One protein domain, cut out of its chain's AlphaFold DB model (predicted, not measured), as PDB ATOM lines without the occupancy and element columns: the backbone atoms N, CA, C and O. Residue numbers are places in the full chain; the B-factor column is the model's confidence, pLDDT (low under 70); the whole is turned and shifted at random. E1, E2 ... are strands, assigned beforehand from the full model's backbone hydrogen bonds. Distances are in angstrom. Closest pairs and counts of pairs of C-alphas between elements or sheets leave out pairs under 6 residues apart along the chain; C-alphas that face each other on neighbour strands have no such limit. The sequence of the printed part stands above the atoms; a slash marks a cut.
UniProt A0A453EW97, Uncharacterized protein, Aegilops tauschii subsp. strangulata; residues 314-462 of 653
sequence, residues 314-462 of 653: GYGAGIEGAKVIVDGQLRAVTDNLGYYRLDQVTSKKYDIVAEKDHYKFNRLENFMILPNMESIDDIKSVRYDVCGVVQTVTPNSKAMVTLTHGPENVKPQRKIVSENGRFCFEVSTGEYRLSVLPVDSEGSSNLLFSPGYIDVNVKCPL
ATOM      1  N   GLY A 314     -24.665  36.360  42.463       83.88
ATOM      2  CA  GLY A 314     -25.320  37.639  42.754       83.88
ATOM      3  C   GLY A 314     -26.300  38.129  41.676       83.88
ATOM      4  O   GLY A 314     -27.076  39.044  41.947       83.88
ATOM      5  N   TYR A 315     -26.299  37.527  40.482       85.44
ATOM      6  CA  TYR A 315     -27.197  37.841  39.365       85.44
ATOM      7  C   TYR A 315     -28.288  36.778  39.152       85.44
ATOM      8  O   TYR A 315     -29.130  36.948  38.270       85.44
ATOM      9  N   GLY A 316     -28.305  35.714  39.962       88.44
ATOM     10  CA  GLY A 316     -29.269  34.617  39.862       88.44
ATOM     11  C   GLY A 316     -28.864  33.501  38.895       88.44
ATOM     12  O   GLY A 316     -29.681  32.626  38.616       88.44
ATOM     13  N   ALA A 317     -27.634  33.498  38.373       92.44
ATOM     14  CA  ALA A 317     -27.139  32.392  37.559       92.44
ATOM     15  C   ALA A 317     -26.655  31.240  38.452       92.44
ATOM     16  O   ALA A 317     -26.026  31.461  39.486       92.44
ATOM     17  N   GLY A 318     -26.944  30.003  38.051       95.12
ATOM     18  CA  GLY A 318     -26.603  28.807  38.817       95.12
ATOM     19  C   GLY A 318     -25.101  28.568  38.965       95.12
ATOM     20  O   GLY A 318     -24.334  28.754  38.020       95.12
ATOM     21  N   ILE A 319     -24.676  28.118  40.146       95.94
ATOM     22  CA  ILE A 319     -23.276  27.803  40.442       95.94
ATOM     23  C   ILE A 319     -23.083  26.287  40.493       95.94
ATOM     24  O   ILE A 319     -23.526  25.625  41.428       95.94
ATOM     25  N   GLU A 320     -22.334  25.755  39.531       96.69
ATOM     26  CA  GLU A 320     -21.979  24.332  39.453       96.69
ATOM     27  C   GLU A 320     -21.000  23.886  40.544       96.69
ATOM     28  O   GLU A 320     -20.088  24.631  40.911       96.69
ATOM     29  N   GLY A 321     -21.130  22.655  41.039       96.50
ATOM     30  CA  GLY A 321     -20.127  22.033  41.907       96.50
ATOM     31  C   GLY A 321     -20.024  22.636  43.313       96.50
ATOM     32  O   GLY A 321     -19.034  22.404  44.009       96.50
ATOM     33  N   ALA A 322     -21.014  23.418  43.744       97.31
ATOM     34  CA  ALA A 322     -21.115  23.899  45.114       97.31
ATOM     35  C   ALA A 322     -21.546  22.751  46.036       97.31
ATOM     36  O   ALA A 322     -22.509  22.033  45.766       97.31
ATOM     37  N   LYS A 323     -20.819  22.570  47.136       98.12
ATOM     38  CA  LYS A 323     -21.097  21.563  48.160       98.12
ATOM     39  C   LYS A 323     -22.193  22.070  49.084       98.12
ATOM     40  O   LYS A 323     -21.984  23.056  49.781       98.12
ATOM     41  N   VAL A 324     -23.331  21.388  49.121       98.06
ATOM     42  CA  VAL A 324     -24.449  21.729  50.006       98.06
ATOM     43  C   VAL A 324     -24.347  20.907  51.285       98.06
ATOM     44  O   VAL A 324     -24.428  19.672  51.277       98.06
ATOM     45  N   ILE A 325     -24.152  21.612  52.391       97.38
ATOM     46  CA  ILE A 325     -23.958  21.079  53.732       97.38
ATOM     47  C   ILE A 325     -25.206  21.391  54.553       97.38
ATOM     48  O   ILE A 325     -25.631  22.542  54.631       97.38
ATOM     49  N   VAL A 326     -25.779  20.366  55.178       96.12
ATOM     50  CA  VAL A 326     -26.974  20.467  56.024       96.12
ATOM     51  C   VAL A 326     -26.632  19.939  57.411       96.12
ATOM     52  O   VAL A 326     -26.104  18.832  57.524       96.12
ATOM     53  N   ASP A 327     -26.903  20.718  58.458       94.19
ATOM     54  CA  ASP A 327     -26.581  20.391  59.858       94.19
ATOM     55  C   ASP A 327     -25.100  19.955  60.044       94.19
ATOM     56  O   ASP A 327     -24.775  19.092  60.859       94.19
ATOM     57  N   GLY A 328     -24.182  20.527  59.251       93.56
ATOM     58  CA  GLY A 328     -22.743  20.220  59.277       93.56
ATOM     59  C   GLY A 328     -22.297  19.001  58.454       93.56
ATOM     60  O   GLY A 328     -21.103  18.717  58.397       93.56
ATOM     61  N   GLN A 329     -23.213  18.298  57.782       95.50
ATOM     62  CA  GLN A 329     -22.897  17.156  56.922       95.50
ATOM     63  C   GLN A 329     -23.066  17.505  55.438       95.50
ATOM     64  O   GLN A 329     -24.082  18.068  55.041       95.50
ATOM     65  N   LEU A 330     -22.101  17.124  54.595       96.19
ATOM     66  CA  LEU A 330     -22.248  17.205  53.138       96.19
ATOM     67  C   LEU A 330     -23.382  16.282  52.672       96.19
ATOM     68  O   LEU A 330     -23.331  15.077  52.927       96.19
ATOM     69  N   ARG A 331     -24.391  16.834  51.992       95.44
ATOM     70  CA  ARG A 331     -25.590  16.086  51.564       95.44
ATOM     71  C   ARG A 331     -25.821  16.114  50.060       95.44
ATOM     72  O   ARG A 331     -26.404  15.169  49.544       95.44
ATOM     73  N   ALA A 332     -25.361  17.152  49.366       96.94
ATOM     74  CA  ALA A 332     -25.490  17.252  47.917       96.94
ATOM     75  C   ALA A 332     -24.366  18.094  47.301       96.94
ATOM     76  O   ALA A 332     -23.641  18.809  47.998       96.94
ATOM     77  N   VAL A 333     -24.237  18.002  45.981       97.62
ATOM     78  CA  VAL A 333     -23.392  18.866  45.151       97.62
ATOM     79  C   VAL A 333     -24.254  19.364  44.002       97.62
ATOM     80  O   VAL A 333     -25.043  18.589  43.463       97.62
ATOM     81  N   THR A 334     -24.136  20.643  43.662       97.88
ATOM     82  CA  THR A 334     -24.953  21.238  42.604       97.88
ATOM     83  C   THR A 334     -24.548  20.778  41.208       97.88
ATOM     84  O   THR A 334     -23.363  20.574  40.927       97.88
ATOM     85  N   ASP A 335     -25.543  20.640  40.334       96.94
ATOM     86  CA  ASP A 335     -25.361  20.350  38.912       96.94
ATOM     87  C   ASP A 335     -24.867  21.573  38.114       96.94
ATOM     88  O   ASP A 335     -24.620  22.645  38.668       96.94
ATOM     89  N   ASN A 336     -24.730  21.428  36.794       96.06
ATOM     90  CA  ASN A 336     -24.262  22.489  35.893       96.06
ATOM     91  C   ASN A 336     -25.168  23.736  35.835       96.06
ATOM     92  O   ASN A 336     -24.731  24.785  35.364       96.06
ATOM     93  N   LEU A 337     -26.411  23.634  36.305       96.19
ATOM     94  CA  LEU A 337     -27.378  24.723  36.392       96.19
ATOM     95  C   LEU A 337     -27.543  25.231  37.832       96.19
ATOM     96  O   LEU A 337     -28.368  26.111  38.067       96.19
ATOM     97  N   GLY A 338     -26.752  24.727  38.786       96.12
ATOM     98  CA  GLY A 338     -26.758  25.135  40.190       96.12
ATOM     99  C   GLY A 338     -27.808  24.442  41.060       96.12
ATOM    100  O   GLY A 338     -27.925  24.786  42.238       96.12
ATOM    101  N   TYR A 339     -28.586  23.499  40.525       97.19
ATOM    102  CA  TYR A 339     -29.629  22.808  41.283       97.19
ATOM    103  C   TYR A 339     -29.046  21.668  42.110       97.19
ATOM    104  O   TYR A 339     -28.082  21.007  41.722       97.19
ATOM    105  N   TYR A 340     -29.653  21.417  43.265       96.19
ATOM    106  CA  TYR A 340     -29.351  20.270  44.110       96.19
ATOM    107  C   TYR A 340     -30.636  19.632  44.631       96.19
ATOM    108  O   TYR A 340     -31.691  20.260  44.690       96.19
ATOM    109  N   ARG A 341     -30.534  18.371  45.051       93.44
ATOM    110  CA  ARG A 341     -31.624  17.617  45.670       93.44
ATOM    111  C   ARG A 341     -31.160  17.078  47.013       93.44
ATOM    112  O   ARG A 341     -30.087  16.486  47.103       93.44
ATOM    113  N   LEU A 342     -31.957  17.296  48.052       91.81
ATOM    114  CA  LEU A 342     -31.751  16.686  49.360       91.81
ATOM    115  C   LEU A 342     -32.723  15.529  49.514       91.81
ATOM    116  O   LEU A 342     -33.927  15.752  49.444       91.81
ATOM    117  N   ASP A 343     -32.208  14.331  49.764       88.19
ATOM    118  CA  ASP A 343     -33.015  13.147  50.054       88.19
ATOM    119  C   ASP A 343     -33.122  12.902  51.565       88.19
ATOM    120  O   ASP A 343     -32.305  13.382  52.368       88.19
ATOM    121  N   GLN A 344     -34.136  12.133  51.958       85.56
ATOM    122  CA  GLN A 344     -34.434  11.737  53.333       85.56
ATOM    123  C   GLN A 344     -34.559  12.935  54.275       85.56
ATOM    124  O   GLN A 344     -34.022  12.946  55.389       85.56
ATOM    125  N   VAL A 345     -35.246  13.975  53.809       89.44
ATOM    126  CA  VAL A 345     -35.553  15.157  54.608       89.44
ATOM    127  C   VAL A 345     -36.844  14.919  55.386       89.44
ATOM    128  O   VAL A 345     -37.733  14.183  54.969       89.44
ATOM    129  N   THR A 346     -36.939  15.512  56.569       88.06
ATOM    130  CA  THR A 346     -38.117  15.420  57.440       88.06
ATOM    131  C   THR A 346     -38.640  16.814  57.733       88.06
ATOM    132  O   THR A 346     -37.919  17.792  57.567       88.06
ATOM    133  N   SER A 347     -39.885  16.924  58.195       86.50
ATOM    134  CA  SER A 347     -40.481  18.221  58.527       86.50
ATOM    135  C   SER A 347     -39.908  18.784  59.835       86.50
ATOM    136  O   SER A 347     -40.552  18.716  60.883       86.50
ATOM    137  N   LYS A 348     -38.680  19.307  59.786       88.81
ATOM    138  CA  LYS A 348     -37.986  19.964  60.901       88.81
ATOM    139  C   LYS A 348     -37.179  21.172  60.406       88.81
ATOM    140  O   LYS A 348     -37.125  21.460  59.212       88.81
ATOM    141  N   LYS A 349     -36.555  21.872  61.354       92.62
ATOM    142  CA  LYS A 349     -35.615  22.959  61.073       92.62
ATOM    143  C   LYS A 349     -34.222  22.409  60.765       92.62
ATOM    144  O   LYS A 349     -33.796  21.463  61.429       92.62
ATOM    145  N   TYR A 350     -33.552  23.024  59.798       94.62
ATOM    146  CA  TYR A 350     -32.214  22.676  59.324       94.62
ATOM    147  C   TYR A 350     -31.342  23.923  59.179       94.62
ATOM    148  O   TYR A 350     -31.850  24.992  58.841       94.62
ATOM    149  N   ASP A 351     -30.034  23.760  59.357       96.31
ATOM    150  CA  ASP A 351     -29.043  24.765  58.968       96.31
ATOM    151  C   ASP A 351     -28.406  24.358  57.634       96.31
ATOM    152  O   ASP A 351     -27.729  23.331  57.558       96.31
ATOM    153  N   ILE A 352     -28.628  25.147  56.577       97.25
ATOM    154  CA  ILE A 352     -28.182  24.831  55.210       97.25
ATOM    155  C   ILE A 352     -27.159  25.864  54.739       97.25
ATOM    156  O   ILE A 352     -27.387  27.077  54.800       97.25
ATOM    157  N   VAL A 353     -26.016  25.377  54.260       96.69
ATOM    158  CA  VAL A 353     -24.886  26.191  53.798       96.69
ATOM    159  C   VAL A 353     -24.342  25.617  52.492       96.69
ATOM    160  O   VAL A 353     -24.264  24.402  52.336       96.69
ATOM    161  N   ALA A 354     -23.932  26.485  51.568       97.31
ATOM    162  CA  ALA A 354     -23.156  26.090  50.395       97.31
ATOM    163  C   ALA A 354     -21.671  26.441  50.576       97.31
ATOM    164  O   ALA A 354     -21.331  27.488  51.129       97.31
ATOM    165  N   GLU A 355     -20.786  25.581  50.078       96.88
ATOM    166  CA  GLU A 355     -19.338  25.782  50.072       96.88
ATOM    167  C   GLU A 355     -18.760  25.557  48.673       96.88
ATOM    168  O   GLU A 355     -19.008  24.539  48.024       96.88
ATOM    169  N   LYS A 356     -17.952  26.511  48.209       96.19
ATOM    170  CA  LYS A 356     -17.182  26.421  46.969       96.19
ATOM    171  C   LYS A 356     -15.975  27.347  47.069       96.19
ATOM    172  O   LYS A 356     -16.095  28.455  47.596       96.19
ATOM    173  N   ASP A 357     -14.834  26.900  46.560       94.62
ATOM    174  CA  ASP A 357     -13.593  27.674  46.596       94.62
ATOM    175  C   ASP A 357     -13.789  29.038  45.937       94.62
ATOM    176  O   ASP A 357     -14.340  29.132  44.842       94.62
ATOM    177  N   HIS A 358     -13.334  30.092  46.615       94.56
ATOM    178  CA  HIS A 358     -13.433  31.490  46.179       94.56
ATOM    179  C   HIS A 358     -14.832  32.115  46.138       94.56
ATOM    180  O   HIS A 358     -14.962  33.289  45.793       94.56
ATOM    181  N   TYR A 359     -15.864  31.387  46.563       94.75
ATOM    182  CA  TYR A 359     -17.205  31.928  46.781       94.75
ATOM    183  C   TYR A 359     -17.472  32.086  48.282       94.75
ATOM    184  O   TYR A 359     -16.900  31.393  49.129       94.75
ATOM    185  N   LYS A 360     -18.355  33.020  48.626       94.69
ATOM    186  CA  LYS A 360     -18.942  33.165  49.962       94.69
ATOM    187  C   LYS A 360     -20.449  33.272  49.800       94.69
ATOM    188  O   LYS A 360     -20.920  34.103  49.024       94.69
ATOM    189  N   PHE A 361     -21.185  32.439  50.520       95.31
ATOM    190  CA  PHE A 361     -22.636  32.315  50.407       95.31
ATOM    191  C   PHE A 361     -23.342  32.870  51.645       95.31
ATOM    192  O   PHE A 361     -22.758  32.914  52.732       95.31
ATOM    193  N   ASN A 362     -24.601  33.286  51.498       94.06
ATOM    194  CA  ASN A 362     -25.492  33.419  52.651       94.06
ATOM    195  C   ASN A 362     -25.784  32.032  53.257       94.06
ATOM    196  O   ASN A 362     -25.523  30.990  52.657       94.06
ATOM    197  N   ARG A 363     -26.315  32.024  54.480       94.69
ATOM    198  CA  ARG A 363     -26.660  30.801  55.213       94.69
ATOM    199  C   ARG A 363     -28.160  30.796  55.471       94.69
ATOM    200  O   ARG A 363     -28.714  31.845  55.802       94.69
ATOM    201  N   LEU A 364     -28.794  29.637  55.334       95.69
ATOM    202  CA  LEU A 364     -30.188  29.437  55.720       95.69
ATOM    203  C   LEU A 364     -30.201  28.824  57.120       95.69
ATOM    204  O   LEU A 364     -30.078  27.610  57.275       95.69
ATOM    205  N   GLU A 365     -30.274  29.673  58.140       94.50
ATOM    206  CA  GLU A 365     -30.266  29.249  59.543       94.50
ATOM    207  C   GLU A 365     -31.684  28.917  60.021       94.50
ATOM    208  O   GLU A 365     -32.624  29.681  59.790       94.50
ATOM    209  N   ASN A 366     -31.842  27.801  60.737       92.50
ATOM    210  CA  ASN A 366     -33.120  27.338  61.287       92.50
ATOM    211  C   ASN A 366     -34.263  27.241  60.250       92.50
ATOM    212  O   ASN A 366     -35.434  27.474  60.579       92.50
ATOM    213  N   PHE A 367     -33.934  26.879  59.011       94.81
ATOM    214  CA  PHE A 367     -34.860  26.821  57.884       94.81
ATOM    215  C   PHE A 367     -35.823  25.633  58.001       94.81
ATOM    216  O   PHE A 367     -35.395  24.492  58.172       94.81
ATOM    217  N   MET A 368     -37.134  25.883  57.924       92.50
ATOM    218  CA  MET A 368     -38.162  24.840  58.023       92.50
ATOM    219  C   MET A 368     -38.434  24.225  56.649       92.50
ATOM    220  O   MET A 368     -38.964  24.903  55.775       92.50
ATOM    221  N   ILE A 369     -38.156  22.931  56.488       91.38
ATOM    222  CA  ILE A 369     -38.481  22.203  55.256       91.38
ATOM    223  C   ILE A 369     -39.834  21.493  55.418       91.38
ATOM    224  O   ILE A 369     -40.053  20.812  56.419       91.38
ATOM    225  N   LEU A 370     -40.738  21.632  54.438       87.19
ATOM    226  CA  LEU A 370     -42.106  21.094  54.484       87.19
ATOM    227  C   LEU A 370     -42.389  20.059  53.370       87.19
ATOM    228  O   LEU A 370     -41.823  20.182  52.285       87.19
ATOM    229  N   PRO A 371     -43.310  19.089  53.578       75.00
ATOM    230  CA  PRO A 371     -43.503  17.932  52.686       75.00
ATOM    231  C   PRO A 371     -44.046  18.189  51.270       75.00
ATOM    232  O   PRO A 371     -44.222  17.225  50.543       75.00
ATOM    233  N   ASN A 372     -44.311  19.430  50.856       78.62
ATOM    234  CA  ASN A 372     -44.793  19.797  49.508       78.62
ATOM    235  C   ASN A 372     -44.146  21.098  49.005       78.62
ATOM    236  O   ASN A 372     -44.720  21.834  48.203       78.62
ATOM    237  N   MET A 373     -42.979  21.430  49.551       84.25
ATOM    238  CA  MET A 373     -42.244  22.620  49.157       84.25
ATOM    239  C   MET A 373     -41.747  22.472  47.713       84.25
ATOM    240  O   MET A 373     -41.173  21.442  47.376       84.25
ATOM    241  N   GLU A 374     -41.975  23.488  46.876       85.94
ATOM    242  CA  GLU A 374     -41.523  23.503  45.476       85.94
ATOM    243  C   GLU A 374     -39.991  23.515  45.383       85.94
ATOM    244  O   GLU A 374     -39.396  22.716  44.666       85.94
ATOM    245  N   SER A 375     -39.349  24.378  46.172       91.81
ATOM    246  CA  SER A 375     -37.896  24.452  46.311       91.81
ATOM    247  C   SER A 375     -37.530  25.088  47.648       91.81
ATOM    248  O   SER A 375     -38.280  25.911  48.173       91.81
ATOM    249  N   ILE A 376     -36.369  24.724  48.188       94.06
ATOM    250  CA  ILE A 376     -35.685  25.479  49.241       94.06
ATOM    251  C   ILE A 376     -35.282  26.849  48.676       94.06
ATOM    252  O   ILE A 376     -34.944  26.946  47.494       94.06
ATOM    253  N   ASP A 377     -35.310  27.879  49.523       95.25
ATOM    254  CA  ASP A 377     -34.857  29.230  49.186       95.25
ATOM    255  C   ASP A 377     -33.427  29.224  48.623       95.25
ATOM    256  O   ASP A 377     -32.558  28.486  49.096       95.25
ATOM    257  N   ASP A 378     -33.162  30.088  47.645       96.19
ATOM    258  CA  ASP A 378     -31.854  30.141  46.996       96.19
ATOM    259  C   ASP A 378     -30.719  30.454  47.979       96.19
ATOM    260  O   ASP A 378     -30.756  31.432  48.744       96.19
ATOM    261  N   ILE A 379     -29.634  29.692  47.865       96.88
ATOM    262  CA  ILE A 379     -28.362  30.013  48.507       96.88
ATOM    263  C   ILE A 379     -27.551  30.866  47.529       96.88
ATOM    264  O   ILE A 379     -27.058  30.393  46.508       96.88
ATOM    265  N   LYS A 380     -27.420  32.152  47.839       94.81
ATOM    266  CA  LYS A 380     -26.818  33.178  46.991       94.81
ATOM    267  C   LYS A 380     -25.376  33.447  47.384       94.81
ATOM    268  O   LYS A 380     -25.054  33.652  48.558       94.81
ATOM    269  N   SER A 381     -24.500  33.523  46.390       93.88
ATOM    270  CA  SER A 381     -23.159  34.047  46.600       93.88
ATOM    271  C   SER A 381     -23.231  35.552  46.858       93.88
ATOM    272  O   SER A 381     -23.739  36.321  46.048       93.88
ATOM    273  N   VAL A 382     -22.738  35.962  48.024       91.94
ATOM    274  CA  VAL A 382     -22.740  37.355  48.486       91.94
ATOM    275  C   VAL A 382     -21.391  38.038  48.276       91.94
ATOM    276  O   VAL A 382     -21.337  39.265  48.176       91.94
ATOM    277  N   ARG A 383     -20.296  37.267  48.243       92.44
ATOM    278  CA  ARG A 383     -18.931  37.771  48.039       92.44
ATOM    279  C   ARG A 383     -18.060  36.756  47.298       92.44
ATOM    280  O   ARG A 383     -18.315  35.554  47.356       92.44
ATOM    281  N   TYR A 384     -17.009  37.264  46.668       93.94
ATOM    282  CA  TYR A 384     -16.065  36.537  45.829       93.94
ATOM    283  C   TYR A 384     -14.635  36.916  46.189       93.94
ATOM    284  O   TYR A 384     -14.374  38.050  46.611       93.94
ATOM    285  N   ASP A 385     -13.711  35.984  45.973       94.75
ATOM    286  CA  ASP A 385     -12.289  36.291  46.054       94.75
ATOM    287  C   ASP A 385     -11.796  36.900  44.727       94.75
ATOM    288  O   ASP A 385     -12.015  36.349  43.646       94.75
ATOM    289  N   VAL A 386     -11.093  38.029  44.822       94.88
ATOM    290  CA  VAL A 386     -10.309  38.640  43.739       94.88
ATOM    291  C   VAL A 386      -8.837  38.469  44.078       94.88
ATOM    292  O   VAL A 386      -8.291  39.197  44.912       94.88
ATOM    293  N   CYS A 387      -8.215  37.473  43.466       95.06
ATOM    294  CA  CYS A 387      -6.836  37.077  43.675       95.06
ATOM    295  C   CYS A 387      -5.952  37.401  42.475       95.06
ATOM    296  O   CYS A 387      -6.409  37.536  41.342       95.06
ATOM    297  N   GLY A 388      -4.659  37.498  42.751       94.12
ATOM    298  CA  GLY A 388      -3.676  37.804  41.739       94.12
ATOM    299  C   GLY A 388      -2.246  37.641  42.216       94.12
ATOM    300  O   GLY A 388      -1.985  37.219  43.351       94.12
ATOM    301  N   VAL A 389      -1.319  37.999  41.333       93.62
ATOM    302  CA  VAL A 389       0.122  37.944  41.571       93.62
ATOM    303  C   VAL A 389       0.762  39.291  41.242       93.62
ATOM    304  O   VAL A 389       0.418  39.939  40.260       93.62
ATOM    305  N   VAL A 390       1.714  39.711  42.070       91.38
ATOM    306  CA  VAL A 390       2.625  40.821  41.803       91.38
ATOM    307  C   VAL A 390       4.028  40.251  41.630       91.38
ATOM    308  O   VAL A 390       4.627  39.744  42.579       91.38
ATOM    309  N   GLN A 391       4.553  40.327  40.412       88.25
ATOM    310  CA  GLN A 391       5.895  39.885  40.070       88.25
ATOM    311  C   GLN A 391       6.909  41.008  40.308       88.25
ATOM    312  O   GLN A 391       6.902  42.036  39.627       88.25
ATOM    313  N   THR A 392       7.822  40.803  41.255       82.00
ATOM    314  CA  THR A 392       8.920  41.730  41.551       82.00
ATOM    315  C   THR A 392      10.267  41.098  41.226       82.00
ATOM    316  O   THR A 392      10.563  40.002  41.695       82.00
ATOM    317  N   VAL A 393      11.112  41.805  40.474       76.75
ATOM    318  CA  VAL A 393      12.471  41.341  40.133       76.75
ATOM    319  C   VAL A 393      13.487  41.786  41.192       76.75
ATOM    320  O   VAL A 393      14.533  41.166  41.366       76.75
ATOM    321  N   THR A 394      13.179  42.856  41.927       72.62
ATOM    322  CA  THR A 394      14.084  43.427  42.932       72.62
ATOM    323  C   THR A 394      14.053  42.602  44.229       72.62
ATOM    324  O   THR A 394      12.974  42.456  44.817       72.62
ATOM    325  N   PRO A 395      15.197  42.090  44.724       66.44
ATOM    326  CA  PRO A 395      15.246  41.322  45.969       66.44
ATOM    327  C   PRO A 395      14.713  42.129  47.158       66.44
ATOM    328  O   PRO A 395      14.975  43.326  47.262       66.44
ATOM    329  N   ASN A 396      13.990  41.473  48.070       69.44
ATOM    330  CA  ASN A 396      13.412  42.073  49.284       69.44
ATOM    331  C   ASN A 396      12.432  43.240  49.047       69.44
ATOM    332  O   ASN A 396      12.094  43.963  49.990       69.44
ATOM    333  N   SER A 397      11.955  43.431  47.815       73.50
ATOM    334  CA  SER A 397      10.910  44.411  47.540       73.50
ATOM    335  C   SER A 397       9.562  43.925  48.070       73.50
ATOM    336  O   SER A 397       9.213  42.749  47.981       73.50
ATOM    337  N   LYS A 398       8.809  44.848  48.671       81.12
ATOM    338  CA  LYS A 398       7.454  44.600  49.158       81.12
ATOM    339  C   LYS A 398       6.491  45.480  48.385       81.12
ATOM    340  O   LYS A 398       6.688  46.692  48.291       81.12
ATOM    341  N   ALA A 399       5.444  44.858  47.867       87.00
ATOM    342  CA  ALA A 399       4.347  45.532  47.203       87.00
ATOM    343  C   ALA A 399       3.079  45.424  48.054       87.00
ATOM    344  O   ALA A 399       2.884  44.475  48.822       87.00
ATOM    345  N   MET A 400       2.208  46.410  47.914       90.44
ATOM    346  CA  MET A 400       0.877  46.423  48.489       90.44
ATOM    347  C   MET A 400      -0.117  46.658  47.368       90.44
ATOM    348  O   MET A 400       0.008  47.613  46.607       90.44
ATOM    349  N   VAL A 401      -1.129  45.802  47.293       93.38
ATOM    350  CA  VAL A 401      -2.258  46.019  46.396       93.38
ATOM    351  C   VAL A 401      -3.330  46.775  47.160       93.38
ATOM    352  O   VAL A 401      -3.612  46.482  48.329       93.38
ATOM    353  N   THR A 402      -3.924  47.763  46.510       92.75
ATOM    354  CA  THR A 402      -5.081  48.492  47.015       92.75
ATOM    355  C   THR A 402      -6.257  48.277  46.081       92.75
ATOM    356  O   THR A 402      -6.099  48.280  44.863       92.75
ATOM    357  N   LEU A 403      -7.431  48.066  46.665       91.81
ATOM    358  CA  LEU A 403      -8.692  47.890  45.963       91.81
ATOM    359  C   LEU A 403      -9.590  49.081  46.303       91.81
ATOM    360  O   LEU A 403      -9.893  49.337  47.472       91.81
ATOM    361  N   THR A 404      -9.956  49.841  45.274       87.50
ATOM    362  CA  THR A 404     -10.635  51.144  45.358       87.50
ATOM    363  C   THR A 404     -11.806  51.215  44.371       87.50
ATOM    364  O   THR A 404     -12.010  50.280  43.602       87.50
ATOM    365  N   HIS A 405     -12.562  52.322  44.385       76.81
ATOM    366  CA  HIS A 405     -13.633  52.611  43.413       76.81
ATOM    367  C   HIS A 405     -14.720  51.522  43.317       76.81
ATOM    368  O   HIS A 405     -15.188  51.219  42.230       76.81
ATOM    369  N   GLY A 406     -15.098  50.928  44.455       70.81
ATOM    370  CA  GLY A 406     -16.184  49.947  44.518       70.81
ATOM    371  C   GLY A 406     -17.590  50.563  44.389       70.81
ATOM    372  O   GLY A 406     -17.721  51.790  44.391       70.81
ATOM    373  N   PRO A 407     -18.647  49.724  44.370       70.56
ATOM    374  CA  PRO A 407     -20.042  50.151  44.516       70.56
ATOM    375  C   PRO A 407     -20.256  51.055  45.742       70.56
ATOM    376  O   PRO A 407     -19.441  51.041  46.672       70.56
ATOM    377  N   GLU A 408     -21.349  51.828  45.774       67.31
ATOM    378  CA  GLU A 408     -21.633  52.776  46.865       67.31
ATOM    379  C   GLU A 408     -21.375  52.161  48.258       67.31
ATOM    380  O   GLU A 408     -21.896  51.099  48.597       67.31
ATOM    381  N   ASN A 409     -20.586  52.862  49.082       67.06
ATOM    382  CA  ASN A 409     -20.192  52.499  50.455       67.06
ATOM    383  C   ASN A 409     -19.074  51.449  50.633       67.06
ATOM    384  O   ASN A 409     -18.766  51.100  51.779       67.06
ATOM    385  N   VAL A 410     -18.396  50.979  49.577       74.69
ATOM    386  CA  VAL A 410     -17.215  50.115  49.768       74.69
ATOM    387  C   VAL A 410     -16.001  50.932  50.219       74.69
ATOM    388  O   VAL A 410     -15.482  51.783  49.496       74.69
ATOM    389  N   LYS A 411     -15.505  50.648  51.431       82.38
ATOM    390  CA  LYS A 411     -14.260  51.239  51.943       82.38
ATOM    391  C   LYS A 411     -13.049  50.683  51.178       82.38
ATOM    392  O   LYS A 411     -13.004  49.471  50.958       82.38
ATOM    393  N   PRO A 412     -12.044  51.517  50.850       85.75
ATOM    394  CA  PRO A 412     -10.797  51.048  50.258       85.75
ATOM    395  C   PRO A 412     -10.161  49.928  51.086       85.75
ATOM    396  O   PRO A 412      -9.984  50.070  52.300       85.75
ATOM    397  N   GLN A 413      -9.805  48.825  50.431       90.81
ATOM    398  CA  GLN A 413      -9.084  47.718  51.055       90.81
ATOM    399  C   GLN A 413      -7.616  47.749  50.629       90.81
ATOM    400  O   GLN A 413      -7.284  48.158  49.519       90.81
ATOM    401  N   ARG A 414      -6.720  47.299  51.510       91.62
ATOM    402  CA  ARG A 414      -5.284  47.187  51.225       91.62
ATOM    403  C   ARG A 414      -4.757  45.848  51.719       91.62
ATOM    404  O   ARG A 414      -5.084  45.445  52.836       91.62
ATOM    405  N   LYS A 415      -3.945  45.174  50.908       91.62
ATOM    406  CA  LYS A 415      -3.253  43.942  51.298       91.62
ATOM    407  C   LYS A 415      -1.798  43.995  50.871       91.62
ATOM    408  O   LYS A 415      -1.487  44.280  49.718       91.62
ATOM    409  N   ILE A 416      -0.919  43.714  51.827       89.12
ATOM    410  CA  ILE A 416       0.498  43.482  51.554       89.12
ATOM    411  C   ILE A 416       0.600  42.140  50.831       89.12
ATOM    412  O   ILE A 416      -0.038  41.166  51.237       89.12
ATOM    413  N   VAL A 417       1.371  42.119  49.752       90.06
ATOM    414  CA  VAL A 417       1.606  40.925  48.945       90.06
ATOM    415  C   VAL A 417       2.406  39.899  49.758       90.06
ATOM    416  O   VAL A 417       3.324  40.268  50.494       90.06
ATOM    417  N   SER A 418       2.050  38.616  49.662       87.44
ATOM    418  CA  SER A 418       2.776  37.536  50.344       87.44
ATOM    419  C   SER A 418       4.153  37.278  49.720       87.44
ATOM    420  O   SER A 418       4.453  37.742  48.625       87.44
ATOM    421  N   GLU A 419       5.003  36.497  50.392       82.44
ATOM    422  CA  GLU A 419       6.380  36.206  49.938       82.44
ATOM    423  C   GLU A 419       6.454  35.579  48.534       82.44
ATOM    424  O   GLU A 419       7.419  35.782  47.808       82.44
ATOM    425  N   ASN A 420       5.414  34.847  48.131       83.44
ATOM    426  CA  ASN A 420       5.275  34.251  46.799       83.44
ATOM    427  C   ASN A 420       4.603  35.181  45.767       83.44
ATOM    428  O   ASN A 420       4.155  34.705  44.726       83.44
ATOM    429  N   GLY A 421       4.458  36.471  46.071       86.69
ATOM    430  CA  GLY A 421       3.859  37.451  45.170       86.69
ATOM    431  C   GLY A 421       2.328  37.457  45.147       86.69
ATOM    432  O   GLY A 421       1.754  38.219  44.381       86.69
ATOM    433  N   ARG A 422       1.626  36.648  45.952       92.12
ATOM    434  CA  ARG A 422       0.157  36.524  45.871       92.12
ATOM    435  C   ARG A 422      -0.604  37.537  46.734       92.12
ATOM    436  O   ARG A 422      -0.143  37.979  47.786       92.12
ATOM    437  N   PHE A 423      -1.820  37.867  46.313       93.69
ATOM    438  CA  PHE A 423      -2.801  38.612  47.105       93.69
ATOM    439  C   PHE A 423      -4.220  38.130  46.777       93.69
ATOM    440  O   PHE A 423      -4.439  37.563  45.712       93.69
ATOM    441  N   CYS A 424      -5.179  38.358  47.680       94.00
ATOM    442  CA  CYS A 424      -6.600  38.034  47.475       94.00
ATOM    443  C   CYS A 424      -7.488  39.004  48.249       94.00
ATOM    444  O   CYS A 424      -7.256  39.158  49.440       94.00
ATOM    445  N   PHE A 425      -8.522  39.598  47.666       93.88
ATOM    446  CA  PHE A 425      -9.529  40.405  48.372       93.88
ATOM    447  C   PHE A 425     -10.875  39.694  48.399       93.88
ATOM    448  O   PHE A 425     -11.221  39.055  47.421       93.88
ATOM    449  N   GLU A 426     -11.641  39.843  49.481       92.94
ATOM    450  CA  GLU A 426     -13.033  39.384  49.533       92.94
ATOM    451  C   GLU A 426     -13.947  40.590  49.275       92.94
ATOM    452  O   GLU A 426     -13.926  41.567  50.036       92.94
ATOM    453  N   VAL A 427     -14.718  40.544  48.189       91.31
ATOM    454  CA  VAL A 427     -15.556  41.665  47.732       91.31
ATOM    455  C   VAL A 427     -16.922  41.192  47.244       91.31
ATOM    456  O   VAL A 427     -17.088  40.049  46.835       91.31
ATOM    457  N   SER A 428     -17.923  42.067  47.309       90.06
ATOM    458  CA  SER A 428     -19.237  41.836  46.697       90.06
ATOM    459  C   SER A 428     -19.170  41.961  45.171       90.06
ATOM    460  O   SER A 428     -18.155  42.383  44.625       90.06
ATOM    461  N   THR A 429     -20.261  41.642  44.473       89.00
ATOM    462  CA  THR A 429     -20.376  41.944  43.039       89.00
ATOM    463  C   THR A 429     -20.229  43.441  42.775       89.00
ATOM    464  O   THR A 429     -20.826  44.251  43.494       89.00
ATOM    465  N   GLY A 430     -19.497  43.818  41.730       88.94
ATOM    466  CA  GLY A 430     -19.337  45.220  41.354       88.94
ATOM    467  C   GLY A 430     -18.077  45.514  40.555       88.94
ATOM    468  O   GLY A 430     -17.243  44.642  40.326       88.94
ATOM    469  N   GLU A 431     -17.941  46.769  40.145       90.62
ATOM    470  CA  GLU A 431     -16.732  47.268  39.494       90.62
ATOM    471  C   GLU A 431     -15.739  47.760  40.544       90.62
ATOM    472  O   GLU A 431     -16.128  48.396  41.522       90.62
ATOM    473  N   TYR A 432     -14.463  47.427  40.362       92.25
ATOM    474  CA  TYR A 432     -13.384  47.766  41.283       92.25
ATOM    475  C   TYR A 432     -12.119  48.133  40.516       92.25
ATOM    476  O   TYR A 432     -11.842  47.576  39.457       92.25
ATOM    477  N   ARG A 433     -11.297  49.000  41.108       92.75
ATOM    478  CA  ARG A 433      -9.958  49.333  40.611       92.75
ATOM    479  C   ARG A 433      -8.892  48.803  41.557       92.75
ATOM    480  O   ARG A 433      -8.810  49.250  42.708       92.75
ATOM    481  N   LEU A 434      -8.053  47.899  41.062       94.06
ATOM    482  CA  LEU A 434      -6.862  47.420  41.753       94.06
ATOM    483  C   LEU A 434      -5.650  48.239  41.319       94.06
ATOM    484  O   LEU A 434      -5.459  48.485  40.133       94.06
ATOM    485  N   SER A 435      -4.818  48.656  42.266       91.50
ATOM    486  CA  SER A 435      -3.561  49.358  41.985       91.50
ATOM    487  C   SER A 435      -2.464  48.902  42.935       91.50
ATOM    488  O   SER A 435      -2.742  48.545  44.084       91.50
ATOM    489  N   VAL A 436      -1.223  48.891  42.452       90.31
ATOM    490  CA  VAL A 436      -0.066  48.419  43.219       90.31
ATOM    491  C   VAL A 436       0.795  49.591  43.634       90.31
ATOM    492  O   VAL A 436       1.158  50.437  42.821       90.31
ATOM    493  N   LEU A 437       1.132  49.618  44.917       86.19
ATOM    494  CA  LEU A 437       1.995  50.618  45.516       86.19
ATOM    495  C   LEU A 437       3.193  49.923  46.174       86.19
ATOM    496  O   LEU A 437       3.021  48.867  46.796       86.19
ATOM    497  N   PRO A 438       4.405  50.489  46.073       83.19
ATOM    498  CA  PRO A 438       5.518  50.033  46.886       83.19
ATOM    499  C   PRO A 438       5.236  50.264  48.372       83.19
ATOM    500  O   PRO A 438       4.580  51.228  48.760       83.19
ATOM    501  N   VAL A 439       5.747  49.370  49.216       80.81
ATOM    502  CA  VAL A 439       5.751  49.555  50.672       80.81
ATOM    503  C   VAL A 439       7.083  50.173  51.064       80.81
ATOM    504  O   VAL A 439       8.106  49.548  50.795       80.81
ATOM    505  N   ASP A 440       7.063  51.350  51.699       63.25
ATOM    506  CA  ASP A 440       8.248  52.127  52.089       63.25
ATOM    507  C   ASP A 440       9.284  51.273  52.843       63.25
ATOM    508  O   ASP A 440       9.168  50.967  54.030       63.25
ATOM    509  N   SER A 441      10.319  50.878  52.115       55.47
ATOM    510  CA  SER A 441      11.581  50.345  52.601       55.47
ATOM    511  C   SER A 441      12.677  51.115  51.869       55.47
ATOM    512  O   SER A 441      12.437  51.637  50.781       55.47
ATOM    513  N   GLU A 442      13.874  51.228  52.445       54.56
ATOM    514  CA  GLU A 442      14.959  52.110  51.964       54.56
ATOM    515  C   GLU A 442      15.451  51.858  50.508       54.56
ATOM    516  O   GLU A 442      16.385  52.509  50.055       54.56
ATOM    517  N   GLY A 443      14.804  50.974  49.736       53.50
ATOM    518  CA  GLY A 443      15.002  50.803  48.290       53.50
ATOM    519  C   GLY A 443      13.725  50.663  47.439       53.50
ATOM    520  O   GLY A 443      13.843  50.466  46.230       53.50
ATOM    521  N   SER A 444      12.516  50.740  48.014       51.84
ATOM    522  CA  SER A 444      11.247  50.470  47.306       51.84
ATOM    523  C   SER A 444      10.513  51.713  46.792       51.84
ATOM    524  O   SER A 444       9.657  51.582  45.920       51.84
ATOM    525  N   SER A 445      10.855  52.913  47.271       55.72
ATOM    526  CA  SER A 445      10.150  54.170  46.957       55.72
ATOM    527  C   SER A 445      10.183  54.581  45.476       55.72
ATOM    528  O   SER A 445       9.431  55.461  45.072       55.72
ATOM    529  N   ASN A 446      10.992  53.901  44.655       63.22
ATOM    530  CA  ASN A 446      11.091  54.098  43.205       63.22
ATOM    531  C   ASN A 446      10.582  52.894  42.383       63.22
ATOM    532  O   ASN A 446      10.861  52.813  41.187       63.22
ATOM    533  N   LEU A 447       9.902  51.917  42.996       75.06
ATOM    534  CA  LEU A 447       9.310  50.809  42.243       75.06
ATOM    535  C   LEU A 447       8.032  51.290  41.559       75.06
ATOM    536  O   LEU A 447       7.076  51.693  42.221       75.06
ATOM    537  N   LEU A 448       8.007  51.193  40.234       81.94
ATOM    538  CA  LEU A 448       6.788  51.332  39.450       81.94
ATOM    539  C   LEU A 448       6.349  49.956  38.955       81.94
ATOM    540  O   LEU A 448       7.174  49.059  38.756       81.94
ATOM    541  N   PHE A 449       5.041  49.804  38.777       86.81
ATOM    542  CA  PHE A 449       4.414  48.576  38.310       86.81
ATOM    543  C   PHE A 449       3.660  48.826  37.006       86.81
ATOM    544  O   PHE A 449       3.100  49.907  36.797       86.81
ATOM    545  N   SER A 450       3.646  47.804  36.154       84.00
ATOM    546  CA  SER A 450       2.914  47.764  34.898       84.00
ATOM    547  C   SER A 450       1.979  46.542  34.881       84.00
ATOM    548  O   SER A 450       2.445  45.421  35.129       84.00
ATOM    549  N   PRO A 451       0.674  46.735  34.612       87.25
ATOM    550  CA  PRO A 451      -0.002  48.034  34.492       87.25
ATOM    551  C   PRO A 451      -0.059  48.774  35.846       87.25
ATOM    552  O   PRO A 451       0.002  48.159  36.904       87.25
ATOM    553  N   GLY A 452      -0.187  50.105  35.846       82.75
ATOM    554  CA  GLY A 452      -0.263  50.875  37.104       82.75
ATOM    555  C   GLY A 452      -1.558  50.634  37.898       82.75
ATOM    556  O   GLY A 452      -1.588  50.762  39.123       82.75
ATOM    557  N   TYR A 453      -2.632  50.265  37.199       91.31
ATOM    558  CA  TYR A 453      -3.910  49.850  37.768       91.31
ATOM    559  C   TYR A 453      -4.643  48.912  36.802       91.31
ATOM    560  O   TYR A 453      -4.363  48.909  35.604       91.31
ATOM    561  N   ILE A 454      -5.588  48.136  37.328       92.81
ATOM    562  CA  ILE A 454      -6.488  47.264  36.567       92.81
ATOM    563  C   ILE A 454      -7.910  47.507  37.065       92.81
ATOM    564  O   ILE A 454      -8.168  47.433  38.268       92.81
ATOM    565  N   ASP A 455      -8.823  47.781  36.137       92.38
ATOM    566  CA  ASP A 455     -10.257  47.824  36.410       92.38
ATOM    567  C   ASP A 455     -10.861  46.437  36.181       92.38
ATOM    568  O   ASP A 455     -10.645  45.819  35.139       92.38
ATOM    569  N   VAL A 456     -11.606  45.940  37.164       92.56
ATOM    570  CA  VAL A 456     -12.237  44.618  37.129       92.56
ATOM    571  C   VAL A 456     -13.726  44.728  37.420       92.56
ATOM    572  O   VAL A 456     -14.149  45.510  38.268       92.56
ATOM    573  N   ASN A 457     -14.525  43.904  36.745       91.12
ATOM    574  CA  ASN A 457     -15.948  43.746  37.029       91.12
ATOM    575  C   ASN A 457     -16.177  42.369  37.662       91.12
ATOM    576  O   ASN A 457     -16.116  41.339  36.987       91.12
ATOM    577  N   VAL A 458     -16.396  42.355  38.973       90.94
ATOM    578  CA  VAL A 458     -16.529  41.138  39.772       90.94
ATOM    579  C   VAL A 458     -17.959  40.630  39.663       90.94
ATOM    580  O   VAL A 458     -18.869  41.133  40.322       90.94
ATOM    581  N   LYS A 459     -18.140  39.609  38.830       88.00
ATOM    582  CA  LYS A 459     -19.378  38.812  38.741       88.00
ATOM    583  C   LYS A 459     -19.188  37.381  39.245       88.00
ATOM    584  O   LYS A 459     -20.132  36.737  39.682       88.00
ATOM    585  N   CYS A 460     -17.949  36.916  39.201       89.62
ATOM    586  CA  CYS A 460     -17.469  35.627  39.665       89.62
ATOM    587  C   CYS A 460     -16.047  35.819  40.234       89.62
ATOM    588  O   CYS A 460     -15.504  36.927  40.138       89.62
ATOM    589  N   PRO A 461     -15.433  34.788  40.839       93.88
ATOM    590  CA  PRO A 461     -14.060  34.886  41.313       93.88
ATOM    591  C   PRO A 461     -13.086  35.203  40.179       93.88
ATOM    592  O   PRO A 461     -13.128  34.568  39.126       93.88
ATOM    593  N   LEU A 462     -12.189  36.154  40.426       94.19
ATOM    594  CA  LEU A 462     -11.128  36.552  39.498       94.19
ATOM    595  C   LEU A 462      -9.797  36.156  40.124       94.19
ATOM    596  O   LEU A 462      -9.528  36.561  41.249       94.19
TER     597      LEU A 462
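This is residues 314 to 462 of the 653 residues of an uncharacterized protein of Aegilops tauschii subsp. strangulata (UniProt A0A453EW97). Two strand-built lobes stand end to end and make a rod, with the long strand E7 reaching from the first lobe into the second. The first lobe is a strongly twisted antiparallel sheet, in order E2 E1 E4 E6, with E3 over one face near E2; the second is a loose sandwich in which E10 and the later part of E7 face the antiparallel sheet E9 E8 E11 E12. E5 pairs with the early part of E7 between the lobes, which gives a third antiparallel sheet, in order E5 E7 E10. The 149 printed residues hold twelve named strands, E1 to E12 in order along the chain, and no named helix; the class is all strand. The whole is loose, with a radius of gyration of the C-alphas of 20.3 A and spans of 67 by 29 by 26 A.

E1, residues 323 to 326, begins at C-alpha 323 (-21.097, 21.563, 48.160), and E2 is residues 329 to 333. E3 is residues 339 to 345, 16.5 A long, and E4 is residues 349 to 355, 19.8 A. E5, residues 359 to 361, runs on into E6, residues 363 to 368, at 34 degrees. E7, residues 379 to 391, is the longest strand, 36.6 A, and ends at C-alpha 391 (5.895, 39.885, 40.070). E8 is residues 399 to 404, E9 413 to 416, E10 422 to 427, and E11 430 to 438, 25.9 A long. E12, residues 453 to 458, ends at C-alpha 458 (-16.529, 41.138, 39.772).

E1 and E2 form a hairpin, with N 324 and O 332 at 2.8 A. E4 is antiparallel to E1, N 325 and O 353 at 2.8 A, and to E6, N 352 and O 364 at 2.9 A. E3 pairs with no named strand; its closest C-alpha to E2 is Tyr 340, 6.2 A from that of Ala 332. E7 is staggered: residues 381 to 384 pair with E5, N 382 and O 360 at 2.8 A, and residues 384 to 389 with E10, N 386 and O 425 at 2.8 A. The hairpin of E8 and E9 has N 401 and O 415 at 2.9 A. E8 and E11 have N 402 and O 435 at 2.8 A, and the hairpin of E11 and E12 has N 434 and O 454 at 2.8 A. The closest C-alphas of E9 and E10, Lys 415 and Phe 423, are 6.8 A apart. E4 and E8 are apart.

The farthest C-alphas, of Asn 372 and Glu 442, are 68.0 A apart. The printed part has no cut. E11 to E12 is the long link, residues 439 to 452. The mean pLDDT of the printed part is 88.4; residues 395 to 396, 408 to 409 and 440 to 446 are under 70.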